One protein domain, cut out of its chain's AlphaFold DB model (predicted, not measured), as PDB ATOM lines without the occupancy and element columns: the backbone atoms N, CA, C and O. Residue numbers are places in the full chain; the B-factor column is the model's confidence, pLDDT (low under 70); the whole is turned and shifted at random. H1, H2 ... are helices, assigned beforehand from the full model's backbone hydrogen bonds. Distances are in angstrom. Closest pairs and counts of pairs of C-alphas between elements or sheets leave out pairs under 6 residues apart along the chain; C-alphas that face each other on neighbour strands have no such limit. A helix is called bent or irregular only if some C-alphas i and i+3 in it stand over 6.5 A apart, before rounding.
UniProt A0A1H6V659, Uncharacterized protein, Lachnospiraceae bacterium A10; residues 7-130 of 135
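AT A GLANCE: This is residues 7 to 130 of the 135 residues of an uncharacterized protein of Lachnospiraceae bacterium A10 (UniProt A0A1H6V659). You are looking at a rod in which three helices, H1, H2 and H3b, pack together as an elongated body, H1 crossing the other two. H3b is one arm of the bent helix H3; its other arm, H3a, reaches to the body's end where H1 begins, while H4 sticks out beyond the opposite end with residues 116 to 121 and 123 to 129. The 124 printed residues hold four named helices, H1 to H4 in chain order, and no named strand: all helix. The whole is extended, with a radius of gyration of the C-alphas of 22.0 A and spans of 80 by 25 by 19 A.

HOW THE PARTS SIT: Start at H1, residues 7 to 35, only just irregular: C-alphas 11 and 14 are 6.7 A apart. With residues 17 to 29 alone it touches H2, residues 43 to 61, at a steep tilt of 45 degrees, opposite ways; the closest C-alphas, of Gly 21 and Ile 54, are 4.7 A apart. Next comes H3, residues 72 to 109, assigned as one helix by its hydrogen bonds but bent, with C-alphas 85 and 88 7.1 A apart; its arms H3a, residues 72 to 85, and H3b, residues 88 to 109, stand at 52 degrees. H3b touches H2, closest at C-alphas Ile 95 and Ser 53, 6.8 A. H4, residues 116 to 129, touches no helix. Every O i to N i+4 pair is within hydrogen-bond range in H2, H3a, H3b and H4; in H1 23 of 25 are.

IN THESE COORDINATES: Find C-alpha 7 at (83.835, 30.118, 60.756); H1 runs 42.9 A from there. H2 spans 27.0 A, H3a 19.9 A, H3b 31.4 A and H4 20.1 A, ending at C-alpha 129, (96.755, 40.448, 128.836).

THE WHOLE: The farthest C-alphas, of Thr 70 and Ala 128, are 80.8 A apart. The printed part has no cut, and its three links are short. Look for pLDDT under 70 at residues 110 to 117 and 127 to 130.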
ATOM      1  N   GLU A   7      82.886  30.828  59.907       87.25
ATOM      2  CA  GLU A   7      83.835  30.118  60.756       87.25
ATOM      3  C   GLU A   7      85.150  30.893  60.912       87.25
ATOM      4  O   GLU A   7      85.659  30.996  62.025       87.25
ATOM      5  N   ASP A   8      85.647  31.509  59.836       88.50
ATOM      6  CA  ASP A   8      86.898  32.276  59.858       88.50
ATOM      7  C   ASP A   8      86.747  33.559  60.697       88.50
ATOM      8  O   ASP A   8      87.615  33.896  61.504       88.50
ATOM      9  N   MET A   9      85.599  34.241  60.579       87.56
ATOM     10  CA  MET A   9      85.271  35.406  61.412       87.56
ATOM     11  C   MET A   9      85.139  35.020  62.890       87.56
ATOM     12  O   MET A   9      85.697  35.685  63.762       87.56
ATOM     13  N   LEU A  10      84.420  33.932  63.178       85.06
ATOM     14  CA  LEU A  10      84.189  33.451  64.542       85.06
ATOM     15  C   LEU A  10      85.457  32.921  65.213       85.06
ATOM     16  O   LEU A  10      85.539  32.977  66.434       85.06
ATOM     17  N   ALA A  11      86.440  32.446  64.449       89.06
ATOM     18  CA  ALA A  11      87.745  32.077  64.986       89.06
ATOM     19  C   ALA A  11      88.584  33.310  65.370       89.06
ATOM     20  O   ALA A  11      89.314  33.273  66.352       89.06
ATOM     21  N   TYR A  12      88.459  34.415  64.630       90.62
ATOM     22  CA  TYR A  12      89.231  35.636  64.874       90.62
ATOM     23  C   TYR A  12      88.745  36.445  66.084       90.62
ATOM     24  O   TYR A  12      89.545  37.042  66.805       90.62
ATOM     25  N   ILE A  13      87.428  36.494  66.297       91.62
ATOM     26  CA  ILE A  13      86.805  37.381  67.291       91.62
ATOM     27  C   ILE A  13      87.280  37.095  68.730       91.62
ATOM     28  O   ILE A  13      87.732  38.039  69.378       91.62
ATOM     29  N   PRO A  14      87.210  35.858  69.265       92.56
ATOM     30  CA  PRO A  14      87.521  35.599  70.672       92.56
ATOM     31  C   PRO A  14      88.955  35.979  71.040       92.56
ATOM     32  O   PRO A  14      89.185  36.602  72.080       92.56
ATOM     33  N   ASP A  15      89.901  35.670  70.152       94.06
ATOM     34  CA  ASP A  15      91.313  35.995  70.333       94.06
ATOM     35  C   ASP A  15      91.511  37.509  70.408       94.06
ATOM     36  O   ASP A  15      92.189  38.009  71.308       94.06
ATOM     37  N   LYS A  16      90.851  38.268  69.524       94.88
ATOM     38  CA  LYS A  16      90.971  39.729  69.516       94.88
ATOM     39  C   LYS A  16      90.291  40.422  70.674       94.88
ATOM     40  O   LYS A  16      90.837  41.399  71.181       94.88
ATOM     41  N   LEU A  17      89.137  39.934  71.115       95.38
ATOM     42  CA  LEU A  17      88.492  40.455  72.319       95.38
ATOM     43  C   LEU A  17      89.375  40.198  73.550       95.38
ATOM     44  O   LEU A  17      89.546  41.088  74.381       95.38
ATOM     45  N   THR A  18      89.995  39.020  73.636       96.31
ATOM     46  CA  THR A  18      90.912  38.673  74.731       96.31
ATOM     47  C   THR A  18      92.160  39.556  74.723       96.31
ATOM     48  O   THR A  18      92.511  40.129  75.754       96.31
ATOM     49  N   GLU A  19      92.805  39.706  73.563       96.75
ATOM     50  CA  GLU A  19      93.996  40.545  73.375       96.75
ATOM     51  C   GLU A  19      93.720  41.998  73.780       96.75
ATOM     52  O   GLU A  19      94.404  42.549  74.645       96.75
ATOM     53  N   LYS A  20      92.673  42.601  73.206       96.50
ATOM     54  CA  LYS A  20      92.315  44.006  73.432       96.50
ATOM     55  C   LYS A  20      91.841  44.266  74.862       96.50
ATOM     56  O   LYS A  20      92.293  45.219  75.493       96.50
ATOM     57  N   GLY A  21      90.990  43.391  75.402       95.94
ATOM     58  CA  GLY A  21      90.509  43.494  76.781       95.94
ATOM     59  C   GLY A  21      91.642  43.391  77.804       95.94
ATOM     60  O   GLY A  21      91.680  44.165  78.758       95.94
ATOM     61  N   THR A  22      92.601  42.490  77.574       96.62
ATOM     62  CA  THR A  22      93.787  42.353  78.433       96.62
ATOM     63  C   THR A  22      94.690  43.579  78.341       96.62
ATOM     64  O   THR A  22      95.134  44.081  79.372       96.62
ATOM     65  N   ALA A  23      94.950  44.076  77.128       96.38
ATOM     66  CA  ALA A  23      95.833  45.219  76.910       96.38
ATOM     67  C   ALA A  23      95.343  46.475  77.647       96.38
ATOM     68  O   ALA A  23      96.104  47.046  78.428       96.38
ATOM     69  N   ILE A  24      94.065  46.844  77.483       95.44
ATOM     70  CA  ILE A  24      93.494  48.011  78.173       95.44
ATOM     71  C   ILE A  24      93.492  47.806  79.689       95.44
ATOM     72  O   ILE A  24      93.842  48.718  80.433       95.44
ATOM     73  N   ALA A  25      93.126  46.614  80.173       95.81
ATOM     74  CA  ALA A  25      93.120  46.339  81.607       95.81
ATOM     75  C   ALA A  25      94.504  46.547  82.237       95.81
ATOM     76  O   ALA A  25      94.622  47.196  83.276       95.81
ATOM     77  N   VAL A  26      95.552  46.024  81.595       95.69
ATOM     78  CA  VAL A  26      96.935  46.184  82.056       95.69
ATOM     79  C   VAL A  26      97.361  47.649  82.013       95.69
ATOM     80  O   VAL A  26      97.944  48.132  82.982       95.69
ATOM     81  N   GLU A  27      97.056  48.360  80.929       95.75
ATOM     82  CA  GLU A  27      97.373  49.781  80.792       95.75
ATOM     83  C   GLU A  27      96.718  50.623  81.896       95.75
ATOM     84  O   GLU A  27      97.401  51.377  82.588       95.75
ATOM     85  N   GLU A  28      95.416  50.451  82.120       95.50
ATOM     86  CA  GLU A  28      94.666  51.192  83.136       95.50
ATOM     87  C   GLU A  28      95.146  50.885  84.559       95.50
ATOM     88  O   GLU A  28      95.243  51.791  85.387       95.50
ATOM     89  N   ILE A  29      95.502  49.628  84.849       94.44
ATOM     90  CA  ILE A  29      96.114  49.250  86.131       94.44
ATOM     91  C   ILE A  29      97.433  50.002  86.331       94.44
ATOM     92  O   ILE A  29      97.641  50.606  87.383       94.44
ATOM     93  N   LEU A  30      98.314  49.998  85.328       93.62
ATOM     94  CA  LEU A  30      99.608  50.680  85.414       93.62
ATOM     95  C   LEU A  30      99.445  52.197  85.557       93.62
ATOM     96  O   LEU A  30     100.153  52.819  86.353       93.62
ATOM     97  N   ASN A  31      98.502  52.791  84.824       94.50
ATOM     98  CA  ASN A  31      98.176  54.209  84.933       94.50
ATOM     99  C   ASN A  31      97.668  54.544  86.338       94.50
ATOM    100  O   ASN A  31      98.172  55.476  86.966       94.50
ATOM    101  N   PHE A  32      96.752  53.740  86.877       93.31
ATOM    102  CA  PHE A  32      96.234  53.932  88.225       93.31
ATOM    103  C   PHE A  32      97.334  53.859  89.293       93.31
ATOM    104  O   PHE A  32      97.385  54.717  90.175       93.31
ATOM    105  N   GLU A  33      98.230  52.874  89.221       92.50
ATOM    106  CA  GLU A  33      99.329  52.712  90.183       92.50
ATOM    107  C   GLU A  33     100.353  53.844  90.094       92.50
ATOM    108  O   GLU A  33     100.884  54.296  91.111       92.50
ATOM    109  N   LYS A  34     100.595  54.356  88.883       93.19
ATOM    110  CA  LYS A  34     101.435  55.535  88.659       93.19
ATOM    111  C   LYS A  34     100.812  56.803  89.248       93.19
ATOM    112  O   LYS A  34     101.532  57.633  89.797       93.19
ATOM    113  N   GLU A  35      99.494  56.958  89.132       93.06
ATOM    114  CA  GLU A  35      98.742  58.084  89.699       93.06
ATOM    115  C   GLU A  35      98.571  57.985  91.224       93.06
ATOM    116  O   GLU A  35      98.421  59.007  91.892       93.06
ATOM    117  N   ASN A  36      98.619  56.773  91.786       88.44
ATOM    118  CA  ASN A  36      98.385  56.498  93.205       88.44
ATOM    119  C   ASN A  36      99.581  55.771  93.844       88.44
ATOM    120  O   ASN A  36      99.454  54.613  94.263       88.44
ATOM    121  N   PRO A  37     100.744  56.442  93.969       83.56
ATOM    122  CA  PRO A  37     101.922  55.839  94.577       83.56
ATOM    123  C   PRO A  37     101.612  55.404  96.017       83.56
ATOM    124  O   PRO A  37     101.222  56.215  96.855       83.56
ATOM    125  N   GLY A  38     101.773  54.109  96.297       79.38
ATOM    126  CA  GLY A  38     101.476  53.498  97.599       79.38
ATOM    127  C   GLY A  38     100.250  52.580  97.608       79.38
ATOM    128  O   GLY A  38     100.085  51.820  98.557       79.38
ATOM    129  N   ILE A  39      99.435  52.586  96.550       81.25
ATOM    130  CA  ILE A  39      98.406  51.567  96.330       81.25
ATOM    131  C   ILE A  39      98.945  50.575  95.307       81.25
ATOM    132  O   ILE A  39      99.120  50.920  94.144       81.25
ATOM    133  N   ASN A  40      99.201  49.345  95.744       84.38
ATOM    134  CA  ASN A  40      99.506  48.241  94.843       84.38
ATOM    135  C   ASN A  40      98.257  47.376  94.689       84.38
ATOM    136  O   ASN A  40      97.700  46.929  95.694       84.38
ATOM    137  N   ILE A  41      97.827  47.141  93.451       87.50
ATOM    138  CA  ILE A  41      96.690  46.267  93.165       87.50
ATOM    139  C   ILE A  41      97.157  44.808  93.307       87.50
ATOM    140  O   ILE A  41      98.057  44.385  92.568       87.50
ATOM    141  N   PRO A  42      96.563  44.019  94.226       90.31
ATOM    142  CA  PRO A  42      96.880  42.603  94.402       90.31
ATOM    143  C   PRO A  42      96.704  41.786  93.114       90.31
ATOM    144  O   PRO A  42      95.873  42.110  92.268       90.31
ATOM    145  N   ALA A  43      97.494  40.722  92.950       90.75
ATOM    146  CA  ALA A  43      97.539  39.946  91.708       90.75
ATOM    147  C   ALA A  43      96.193  39.286  91.343       90.75
ATOM    148  O   ALA A  43      95.798  39.303  90.181       90.75
ATOM    149  N   ASP A  44      95.472  38.772  92.334       89.81
ATOM    150  CA  ASP A  44      94.116  38.222  92.210       89.81
ATOM    151  C   ASP A  44      93.103  39.278  91.747       89.81
ATOM    152  O   ASP A  44      92.240  39.022  90.901       89.81
ATOM    153  N   LEU A  45      93.243  40.507  92.247       89.75
ATOM    154  CA  LEU A  45      92.408  41.617  91.817       89.75
ATOM    155  C   LEU A  45      92.742  42.055  90.386       89.75
ATOM    156  O   LEU A  45      91.830  42.331  89.608       89.75
ATOM    157  N   ARG A  46      94.026  42.067  90.002       93.69
ATOM    158  CA  ARG A  46      94.444  42.326  88.612       93.69
ATOM    159  C   ARG A  46      93.835  41.305  87.656       93.69
ATOM    160  O   ARG A  46      93.265  41.698  86.643       93.69
ATOM    161  N   GLU A  47      93.903  40.019  87.996       93.94
ATOM    162  CA  GLU A  47      93.281  38.954  87.205       93.94
ATOM    163  C   GLU A  47      91.768  39.163  87.093       93.94
ATOM    164  O   GLU A  47      91.210  39.115  85.998       93.94
ATOM    165  N   THR A  48      91.109  39.506  88.200       92.88
ATOM    166  CA  THR A  48      89.674  39.816  88.210       92.88
ATOM    167  C   THR A  48      89.333  40.990  87.286       92.88
ATOM    168  O   THR A  48      88.353  40.923  86.542       92.88
ATOM    169  N   ILE A  49      90.131  42.063  87.301       92.31
ATOM    170  CA  ILE A  49      89.946  43.227  86.422       92.31
ATOM    171  C   ILE A  49      90.108  42.820  84.952       92.31
ATOM    172  O   ILE A  49      89.271  43.195  84.130       92.31
ATOM    173  N   VAL A  50      91.122  42.017  84.620       94.75
ATOM    174  CA  VAL A  50      91.336  41.504  83.257       94.75
ATOM    175  C   VAL A  50      90.145  40.661  82.796       94.75
ATOM    176  O   VAL A  50      89.582  40.928  81.736       94.75
ATOM    177  N   GLN A  51      89.698  39.697  83.605       94.50
ATOM    178  CA  GLN A  51      88.571  38.824  83.257       94.50
ATOM    179  C   GLN A  51      87.270  39.611  83.051       94.50
ATOM    180  O   GLN A  51      86.548  39.365  82.084       94.50
ATOM    181  N   ARG A  52      86.990  40.600  83.911       92.62
ATOM    182  CA  ARG A  52      85.839  41.502  83.734       92.62
ATOM    183  C   ARG A  52      85.950  42.291  82.432       92.62
ATOM    184  O   ARG A  52      85.007  42.307  81.657       92.62
ATOM    185  N   SER A  53      87.127  42.839  82.137       93.56
ATOM    186  CA  SER A  53      87.377  43.600  80.904       93.56
ATOM    187  C   SER A  53      87.094  42.781  79.643       93.56
ATOM    188  O   SER A  53      86.439  43.262  78.721       93.56
ATOM    189  N   ILE A  54      87.538  41.522  79.615       95.06
ATOM    190  CA  ILE A  54      87.266  40.599  78.506       95.06
ATOM    191  C   ILE A  54      85.765  40.302  78.407       95.06
ATOM    192  O   ILE A  54      85.205  40.321  77.309       95.06
ATOM    193  N   ALA A  55      85.097  40.049  79.536       94.62
ATOM    194  CA  ALA A  55      83.664  39.762  79.574       94.62
ATOM    195  C   ALA A  55      82.819  40.951  79.090       94.62
ATOM    196  O   ALA A  55      81.916  40.773  78.276       94.62
ATOM    197  N   ASP A  56      83.146  42.163  79.528       92.31
ATOM    198  CA  ASP A  56      82.434  43.385  79.157       92.31
ATOM    199  C   ASP A  56      82.661  43.759  77.687       92.31
ATOM    200  O   ASP A  56      81.726  44.159  76.987       92.31
ATOM    201  N   LEU A  57      83.879  43.563  77.175       94.38
ATOM    202  CA  LEU A  57      84.165  43.729  75.752       94.38
ATOM    203  C   LEU A  57      83.422  42.678  74.910       94.38
ATOM    204  O   LEU A  57      82.863  43.006  73.863       94.38
ATOM    205  N   SER A  58      83.337  41.436  75.392       93.94
ATOM    206  CA  SER A  58      82.555  40.366  74.757       93.94
ATOM    207  C   SER A  58      81.055  40.659  74.770       93.94
ATOM    208  O   SER A  58      80.366  40.411  73.783       93.94
ATOM    209  N   PHE A  59      80.539  41.237  75.857       92.25
ATOM    210  CA  PHE A  59      79.158  41.699  75.923       92.25
ATOM    211  C   PHE A  59      78.913  42.850  74.942       92.25
ATOM    212  O   PHE A  59      77.957  42.806  74.171       92.25
ATOM    213  N   SER A  60      79.809  43.836  74.896       91.00
ATOM    214  CA  SER A  60      79.737  44.959  73.951       91.00
ATOM    215  C   SER A  60      79.770  44.484  72.498       91.00
ATOM    216  O   SER A  60      79.073  45.030  71.642       91.00
ATOM    217  N   PHE A  61      80.528  43.421  72.213       91.62
ATOM    218  CA  PHE A  61      80.572  42.797  70.895       91.62
ATOM    219  C   PHE A  61      79.208  42.253  70.442       91.62
ATOM    220  O   PHE A  61      78.972  42.146  69.244       91.62
ATOM    221  N   SER A  62      78.255  41.991  71.343       89.44
ATOM    222  CA  SER A  62      76.891  41.614  70.936       89.44
ATOM    223  C   SER A  62      76.179  42.694  70.104       89.44
ATOM    224  O   SER A  62      75.275  42.380  69.329       89.44
ATOM    225  N   GLU A  63      76.611  43.958  70.202       86.94
ATOM    226  CA  GLU A  63      76.120  45.061  69.372       86.94
ATOM    227  C   GLU A  63      76.833  45.167  68.014       86.94
ATOM    228  O   GLU A  63      76.405  45.935  67.142       86.94
ATOM    229  N   PHE A  64      77.925  44.422  67.817       88.75
ATOM    230  CA  PHE A  64      78.684  44.418  66.577       88.75
ATOM    231  C   PHE A  64      77.867  43.776  65.461       88.75
ATOM    232  O   PHE A  64      77.565  42.581  65.453       88.75
ATOM    233  N   ARG A  65      77.503  44.590  64.471       82.31
ATOM    234  CA  ARG A  65      76.757  44.117  63.310       82.31
ATOM    235  C   ARG A  65      77.722  43.545  62.286       82.31
ATOM    236  O   ARG A  65      78.453  44.289  61.633       82.31
ATOM    237  N   THR A  66      77.668  42.230  62.112       76.25
ATOM    238  CA  THR A  66      78.325  41.550  60.995       76.25
ATOM    239  C   THR A  66      77.478  41.710  59.732       76.25
ATOM    240  O   THR A  66      76.309  41.312  59.714       76.25
ATOM    241  N   HIS A  67      78.058  42.269  58.675       75.06
ATOM    242  CA  HIS A  67      77.503  42.210  57.322       75.06
ATOM    243  C   HIS A  67      78.176  41.078  56.533       75.06
ATOM    244  O   HIS A  67      79.085  40.426  57.042       75.06
ATOM    245  N   ALA A  68      77.697  40.787  55.323       76.88
ATOM    246  CA  ALA A  68      78.393  39.846  54.451       76.88
ATOM    247  C   ALA A  68      79.706  40.496  53.993       76.88
ATOM    248  O   ALA A  68      79.680  41.464  53.234       76.88
ATOM    249  N   PHE A  69      80.832  39.989  54.492       84.88
ATOM    250  CA  PHE A  69      82.164  40.401  54.060       84.88
ATOM    251  C   PHE A  69      82.629  39.501  52.917       84.88
ATOM    252  O   PHE A  69      82.385  38.291  52.915       84.88
ATOM    253  N   THR A  70      83.283  40.096  51.927       84.75
ATOM    254  CA  THR A  70      83.861  39.372  50.789       84.75
ATOM    255  C   THR A  70      85.266  38.864  51.074       84.75
ATOM    256  O   THR A  70      85.687  37.881  50.469       84.75
ATOM    257  N   ASP A  71      85.964  39.483  52.023       90.00
ATOM    258  CA  ASP A  71      87.287  39.077  52.470       90.00
ATOM    259  C   ASP A  71      87.506  39.377  53.961       90.00
ATOM    260  O   ASP A  71      86.714  40.050  54.625       90.00
ATOM    261  N   MET A  72      88.573  38.785  54.498       90.50
ATOM    262  CA  MET A  72      88.910  38.855  55.917       90.50
ATOM    263  C   MET A  72      89.486  40.215  56.322       90.50
ATOM    264  O   MET A  72      89.401  40.579  57.492       90.50
ATOM    265  N   ASP A  73      90.089  40.956  55.397       92.31
ATOM    266  CA  ASP A  73      90.747  42.215  55.731       92.31
ATOM    267  C   ASP A  73      89.712  43.339  55.885       92.31
ATOM    268  O   ASP A  73      89.773  44.066  56.876       92.31
ATOM    269  N   ASP A  74      88.672  43.361  55.048       91.38
ATOM    270  CA  ASP A  74      87.480  44.202  55.213       91.38
ATOM    271  C   ASP A  74      86.795  43.949  56.566       91.38
ATOM    272  O   ASP A  74      86.395  44.874  57.281       91.38
ATOM    273  N   PHE A  75      86.663  42.673  56.949       92.06
ATOM    274  CA  PHE A  75      86.091  42.296  58.241       92.06
ATOM    275  C   PHE A  75      86.932  42.820  59.411       92.06
ATOM    276  O   PHE A  75      86.382  43.372  60.368       92.06
ATOM    277  N   LYS A  76      88.261  42.669  59.339       93.38
ATOM    278  CA  LYS A  76      89.181  43.179  60.364       93.38
ATOM    279  C   LYS A  76      89.107  44.696  60.463       93.38
ATOM    280  O   LYS A  76      89.027  45.206  61.572       93.38
ATOM    281  N   GLU A  77      89.100  45.411  59.341       93.81
ATOM    282  CA  GLU A  77      88.996  46.872  59.341       93.81
ATOM    283  C   GLU A  77      87.681  47.330  59.985       93.81
ATOM    284  O   GLU A  77      87.677  48.218  60.840       93.81
ATOM    285  N   HIS A  78      86.566  46.676  59.650       92.94
ATOM    286  CA  HIS A  78      85.271  46.968  60.264       92.94
ATOM    287  C   HIS A  78      85.260  46.686  61.773       92.94
ATOM    288  O   HIS A  78      84.708  47.473  62.546       92.94
ATOM    289  N   PHE A  79      85.895  45.594  62.205       93.75
ATOM    290  CA  PHE A  79      86.075  45.279  63.621       93.75
ATOM    291  C   PHE A  79      86.910  46.341  64.346       93.75
ATOM    292  O   PHE A  79      86.476  46.848  65.379       93.75
ATOM    293  N   GLU A  80      88.072  46.711  63.804       95.12
ATOM    294  CA  GLU A  80      88.960  47.712  64.403       95.12
ATOM    295  C   GLU A  80      88.279  49.078  64.503       95.12
ATOM    296  O   GLU A  80      88.363  49.741  65.537       95.12
ATOM    297  N   LYS A  81      87.522  49.468  63.474       94.81
ATOM    298  CA  LYS A  81      86.745  50.707  63.490       94.81
ATOM    299  C   LYS A  81      85.663  50.694  64.564       94.81
ATOM    300  O   LYS A  81      85.549  51.643  65.333       94.81
ATOM    301  N   TRP A  82      84.870  49.624  64.641       94.25
ATOM    302  CA  TRP A  82      83.868  49.482  65.699       94.25
ATOM    303  C   TRP A  82      84.505  49.543  67.090       94.25
ATOM    304  O   TRP A  82      83.976  50.208  67.986       94.25
ATOM    305  N   TYR A  83      85.637  48.861  67.258       94.88
ATOM    306  CA  TYR A  83      86.357  48.825  68.515       94.88
ATOM    307  C   TYR A  83      86.799  50.231  68.936       94.88
ATOM    308  O   TYR A  83      86.420  50.670  70.019       94.88
ATOM    309  N   ALA A  84      87.501  50.957  68.064       95.38
ATOM    310  CA  ALA A  84      88.005  52.300  68.346       95.38
ATOM    311  C   ALA A  84      86.877  53.321  68.591       95.38
ATOM    312  O   ALA A  84      86.931  54.112  69.532       95.38
ATOM    313  N   ASP A  85      85.817  53.288  67.777       93.31
ATOM    314  CA  ASP A  85      84.743  54.286  67.842       93.31
ATOM    315  C   ASP A  85      83.825  54.096  69.060       93.31
ATOM    316  O   ASP A  85      83.202  55.053  69.534       93.31
ATOM    317  N   ARG A  86      83.671  52.857  69.546       89.56
ATOM    318  CA  ARG A  86      82.679  52.526  70.584       89.56
ATOM    319  C   ARG A  86      83.251  51.775  71.767       89.56
ATOM    320  O   ARG A  86      83.065  52.213  72.903       89.56
ATOM    321  N   ALA A  87      83.851  50.618  71.510       91.81
ATOM    322  CA  ALA A  87      84.155  49.659  72.561       91.81
ATOM    323  C   ALA A  87      85.304  50.147  73.449       91.81
ATOM    324  O   ALA A  87      85.172  50.148  74.668       91.81
ATOM    325  N   GLU A  88      86.385  50.640  72.853       93.69
ATOM    326  CA  GLU A  88      87.592  51.082  73.551       93.69
ATOM    327  C   GLU A  88      87.327  52.240  74.533       93.69
ATOM    328  O   GLU A  88      87.586  52.069  75.729       93.69
ATOM    329  N   PRO A  89      86.696  53.369  74.143       93.94
ATOM    330  CA  PRO A  89      86.388  54.445  75.089       93.94
ATOM    331  C   PRO A  89      85.414  54.037  76.204       93.94
ATOM    332  O   PRO A  89      85.426  54.603  77.302       93.94
ATOM    333  N   ALA A  90      84.501  53.101  75.931       91.38
ATOM    334  CA  ALA A  90      83.618  52.551  76.955       91.38
ATOM    335  C   ALA A  90      84.402  51.678  77.944       91.38
ATOM    336  O   ALA A  90      84.230  51.828  79.156       91.38
ATOM    337  N   LEU A  91      85.307  50.846  77.427       93.75
ATOM    338  CA  LEU A  91      86.114  49.925  78.210       93.75
ATOM    339  C   LEU A  91      87.075  50.667  79.146       93.75
ATOM    340  O   LEU A  91      87.071  50.377  80.339       93.75
ATOM    341  N   HIS A  92      87.790  51.692  78.664       94.75
ATOM    342  CA  HIS A  92      88.635  52.544  79.518       94.75
ATOM    343  C   HIS A  92      87.852  53.133  80.702       94.75
ATOM    344  O   HIS A  92      88.251  53.001  81.860       94.75
ATOM    345  N   ARG A  93      86.687  53.747  80.440       92.56
ATOM    346  CA  ARG A  93      85.856  54.366  81.493       92.56
ATOM    347  C   ARG A  93      85.406  53.356  82.541       92.56
ATOM    348  O   ARG A  93      85.429  53.638  83.742       92.56
ATOM    349  N   MET A  94      84.972  52.193  82.080       92.12
ATOM    350  CA  MET A  94      84.497  51.121  82.935       92.12
ATOM    351  C   MET A  94      85.632  50.520  83.777       92.12
ATOM    352  O   MET A  94      85.482  50.407  84.992       92.12
ATOM    353  N   ILE A  95      86.780  50.203  83.170       93.38
ATOM    354  CA  ILE A  95      87.944  49.652  83.878       93.38
ATOM    355  C   ILE A  95      88.453  50.641  84.920       93.38
ATOM    356  O   ILE A  95      88.632  50.264  86.075       93.38
ATOM    357  N   SER A  96      88.595  51.917  84.556       92.62
ATOM    358  CA  SER A  96      89.009  52.967  85.489       92.62
ATOM    359  C   SER A  96      88.063  53.061  86.699       92.62
ATOM    360  O   SER A  96      88.503  53.166  87.846       92.62
ATOM    361  N   THR A  97      86.749  52.941  86.471       91.44
ATOM    362  CA  THR A  97      85.733  52.923  87.541       91.44
ATOM    363  C   THR A  97      85.863  51.689  88.436       91.44
ATOM    364  O   THR A  97      85.817  51.807  89.665       91.44
ATOM    365  N   ASN A  98      86.062  50.516  87.831       89.19
ATOM    366  CA  ASN A  98      86.250  49.256  88.543       89.19
ATOM    367  C   ASN A  98      87.502  49.308  89.420       89.19
ATOM    368  O   ASN A  98      87.414  49.043  90.616       89.19
ATOM    369  N   ILE A  99      88.642  49.722  88.863       92.19
ATOM    370  CA  ILE A  99      89.902  49.848  89.602       92.19
ATOM    371  C   ILE A  99      89.732  50.772  90.808       92.19
ATOM    372  O   ILE A  99      90.103  50.401  91.918       92.19
ATOM    373  N   ARG A 100      89.127  51.951  90.621       90.25
ATOM    374  CA  ARG A 100      88.904  52.907  91.718       90.25
ATOM    375  C   ARG A 100      88.019  52.326  92.813       90.25
ATOM    376  O   ARG A 100      88.353  52.442  93.988       90.25
ATOM    377  N   THR A 101      86.932  51.663  92.429       89.56
ATOM    378  CA  THR A 101      85.997  51.045  93.377       89.56
ATOM    379  C   THR A 101      86.678  49.949  94.192       89.56
ATOM    380  O   THR A 101      86.498  49.873  95.405       89.56
ATOM    381  N   GLU A 102      87.481  49.100  93.552       87.50
ATOM    382  CA  GLU A 102      88.194  48.028  94.249       87.50
ATOM    383  C   GLU A 102      89.342  48.588  95.109       87.50
ATOM    384  O   GLU A 102      89.522  48.163  96.249       87.50
ATOM    385  N   ALA A 103      90.048  49.622  94.648       86.12
ATOM    386  CA  ALA A 103      91.058  50.316  95.447       86.12
ATOM    387  C   ALA A 103      90.467  50.993  96.697       86.12
ATOM    388  O   ALA A 103      91.089  50.992  97.760       86.12
ATOM    389  N   GLU A 104      89.258  51.553  96.611       86.06
ATOM    390  CA  GLU A 104      88.546  52.088  97.776       86.06
ATOM    391  C   GLU A 104      88.181  51.000  98.791       86.06
ATOM    392  O   GLU A 104      88.265  51.242  99.997       86.06
ATOM    393  N   LYS A 105      87.800  49.800  98.333       85.06
ATOM    394  CA  LYS A 105      87.568  48.657  99.230       85.06
ATOM    395  C   LYS A 105      88.859  48.229  99.915       85.06
ATOM    396  O   LYS A 105      88.858  48.103 101.134       85.06
ATOM    397  N   LEU A 106      89.964  48.131  99.171       81.25
ATOM    398  CA  LEU A 106      91.277  47.811  99.738       81.25
ATOM    399  C   LEU A 106      91.687  48.808 100.828       81.25
ATOM    400  O   LEU A 106      92.140  48.396 101.891       81.25
ATOM    401  N   LYS A 107      91.468  50.113 100.617       78.62
ATOM    402  CA  LYS A 107      91.723  51.133 101.651       78.62
ATOM    403  C   LYS A 107      90.881  50.920 102.910       78.62
ATOM    404  O   LYS A 107      91.380  51.114 104.013       78.62
ATOM    405  N   LYS A 108      89.610  50.535 102.760       77.44
ATOM    406  CA  LYS A 108      88.717  50.261 103.900       77.44
ATOM    407  C   LYS A 108      89.118  48.993 104.651       77.44
ATOM    408  O   LYS A 108      89.075  48.986 105.875       77.44
ATOM    409  N   GLU A 109      89.518  47.946 103.934       73.56
ATOM    410  CA  GLU A 109      89.949  46.665 104.508       73.56
ATOM    411  C   GLU A 109      91.302  46.763 105.219       73.56
ATOM    412  O   GLU A 109      91.495  46.138 106.260       73.56
ATOM    413  N   GLN A 110      92.219  47.588 104.708       66.12
ATOM    414  CA  GLN A 110      93.502  47.869 105.361       66.12
ATOM    415  C   GLN A 110      93.357  48.746 106.619       66.12
ATOM    416  O   GLN A 110      94.287  48.816 107.420       66.12
ATOM    417  N   GLY A 111      92.178  49.346 106.826       55.97
ATOM    418  CA  GLY A 111      91.872  50.232 107.944       55.97
ATOM    419  C   GLY A 111      92.554  51.596 107.822       55.97
ATOM    420  O   GLY A 111      93.610  51.743 107.207       55.97
ATOM    421  N   GLU A 112      91.964  52.627 108.436       60.44
ATOM    422  CA  GLU A 112      92.741  53.838 108.714       60.44
ATOM    423  C   GLU A 112      93.918  53.451 109.624       60.44
ATOM    424  O   GLU A 112      93.717  52.672 110.565       60.44
ATOM    425  N   PRO A 113      95.142  53.958 109.378       57.50
ATOM    426  CA  PRO A 113      96.238  53.743 110.308       57.50
ATOM    427  C   PRO A 113      95.775  54.223 111.681       57.50
ATOM    428  O   PRO A 113      95.400  55.388 111.835       57.50
ATOM    429  N   LEU A 114      95.751  53.308 112.658       57.94
ATOM    430  CA  LEU A 114      95.341  53.625 114.020       57.94
ATOM    431  C   LEU A 114      96.084  54.886 114.460       57.94
ATOM    432  O   LEU A 114      97.318  54.936 114.412       57.94
ATOM    433  N   SER A 115      95.327  55.887 114.910       68.25
ATOM    434  CA  SER A 115      95.873  57.052 115.604       68.25
ATOM    435  C   SER A 115      96.925  56.593 116.615       68.25
ATOM    436  O   SER A 115      96.782  55.529 117.228       68.25
ATOM    437  N   PHE A 116      97.981  57.385 116.818       69.38
ATOM    438  CA  PHE A 116      99.032  57.066 117.791       69.38
ATOM    439  C   PHE A 116      98.448  56.656 119.154       69.38
ATOM    440  O   PHE A 116      98.931  55.715 119.779       69.38
ATOM    441  N   ILE A 117      97.357  57.302 119.579       69.62
ATOM    442  CA  ILE A 117      96.674  56.994 120.840       69.62
ATOM    443  C   ILE A 117      95.996  55.619 120.810       69.62
ATOM    444  O   ILE A 117      96.043  54.904 121.810       69.62
ATOM    445  N   ASP A 118      95.394  55.221 119.693       75.31
ATOM    446  CA  ASP A 118      94.717  53.925 119.585       75.31
ATOM    447  C   ASP A 118      95.717  52.778 119.404       75.31
ATOM    448  O   ASP A 118      95.547  51.717 120.007       75.31
ATOM    449  N   SER A 119      96.818  53.023 118.687       71.81
ATOM    450  CA  SER A 119      97.969  52.112 118.629       71.81
ATOM    451  C   SER A 119      98.571  51.893 120.020       71.81
ATOM    452  O   SER A 119      98.775  50.753 120.434       71.81
ATOM    453  N   PHE A 120      98.776  52.973 120.783       74.06
ATOM    454  CA  PHE A 120      99.293  52.905 122.149       74.06
ATOM    455  C   PHE A 120      98.334  52.169 123.094       74.06
ATOM    456  O   PHE A 120      98.756  51.299 123.852       74.06
ATOM    457  N   ARG A 121      97.026  52.451 123.024       75.56
ATOM    458  CA  ARG A 121      96.011  51.742 123.823       75.56
ATOM    459  C   ARG A 121      95.976  50.252 123.519       75.56
ATOM    460  O   ARG A 121      95.895  49.460 124.454       75.56
ATOM    461  N   LYS A 122      96.056  49.873 122.243       76.38
ATOM    462  CA  LYS A 122      96.098  48.468 121.833       76.38
ATOM    463  C   LYS A 122      97.341  47.770 122.387       76.38
ATOM    464  O   LYS A 122      97.212  46.718 123.000       76.38
ATOM    465  N   GLN A 123      98.507  48.405 122.275       77.06
ATOM    466  CA  GLN A 123      99.774  47.864 122.768       77.06
ATOM    467  C   GLN A 123      99.785  47.689 124.297       77.06
ATOM    468  O   GLN A 123     100.214  46.653 124.799       77.06
ATOM    469  N   VAL A 124      99.242  48.657 125.044       75.44
ATOM    470  CA  VAL A 124      99.084  48.559 126.506       75.44
ATOM    471  C   VAL A 124      98.064  47.483 126.889       75.44
ATOM    472  O   VAL A 124      98.264  46.773 127.872       75.44
ATOM    473  N   HIS A 125      96.979  47.326 126.126       73.75
ATOM    474  CA  HIS A 125      95.963  46.313 126.411       73.75
ATOM    475  C   HIS A 125      96.463  44.889 126.132       73.75
ATOM    476  O   HIS A 125      96.211  43.992 126.932       73.75
ATOM    477  N   GLU A 126      97.230  44.695 125.057       73.94
ATOM    478  CA  GLU A 126      97.892  43.427 124.730       73.94
ATOM    479  C   GLU A 126      98.983  43.075 125.756       73.94
ATOM    480  O   GLU A 126      99.073  41.924 126.180       73.94
ATOM    481  N   GLN A 127      99.755  44.059 126.238       67.38
ATOM    482  CA  GLN A 127     100.712  43.856 127.337       67.38
ATOM    483  C   GLN A 127     100.023  43.522 128.667       67.38
ATOM    484  O   GLN A 127     100.510  42.682 129.414       67.38
ATOM    485  N   ALA A 128      98.865  44.120 128.957       68.19
ATOM    486  CA  ALA A 128      98.101  43.822 130.170       68.19
ATOM    487  C   ALA A 128      97.465  42.418 130.166       68.19
ATOM    488  O   ALA A 128      97.113  41.904 131.227       68.19
ATOM    489  N   GLN A 129      97.304  41.800 128.992       65.88
ATOM    490  CA  GLN A 129      96.755  40.448 128.836       65.88
ATOM    491  C   GLN A 129      97.833  39.355 128.763       65.88
ATOM    492  O   GLN A 129      97.486  38.176 128.798       65.88
ATOM    493  N   ASN A 130      99.119  39.722 128.705       58.56
ATOM    494  CA  ASN A 130     100.240  38.785 128.643       58.56
ATOM    495  C   ASN A 130     101.120  38.932 129.905       58.56
ATOM    496  O   ASN A 130     101.974  39.819 129.956       58.56
TER     497      ASN A 130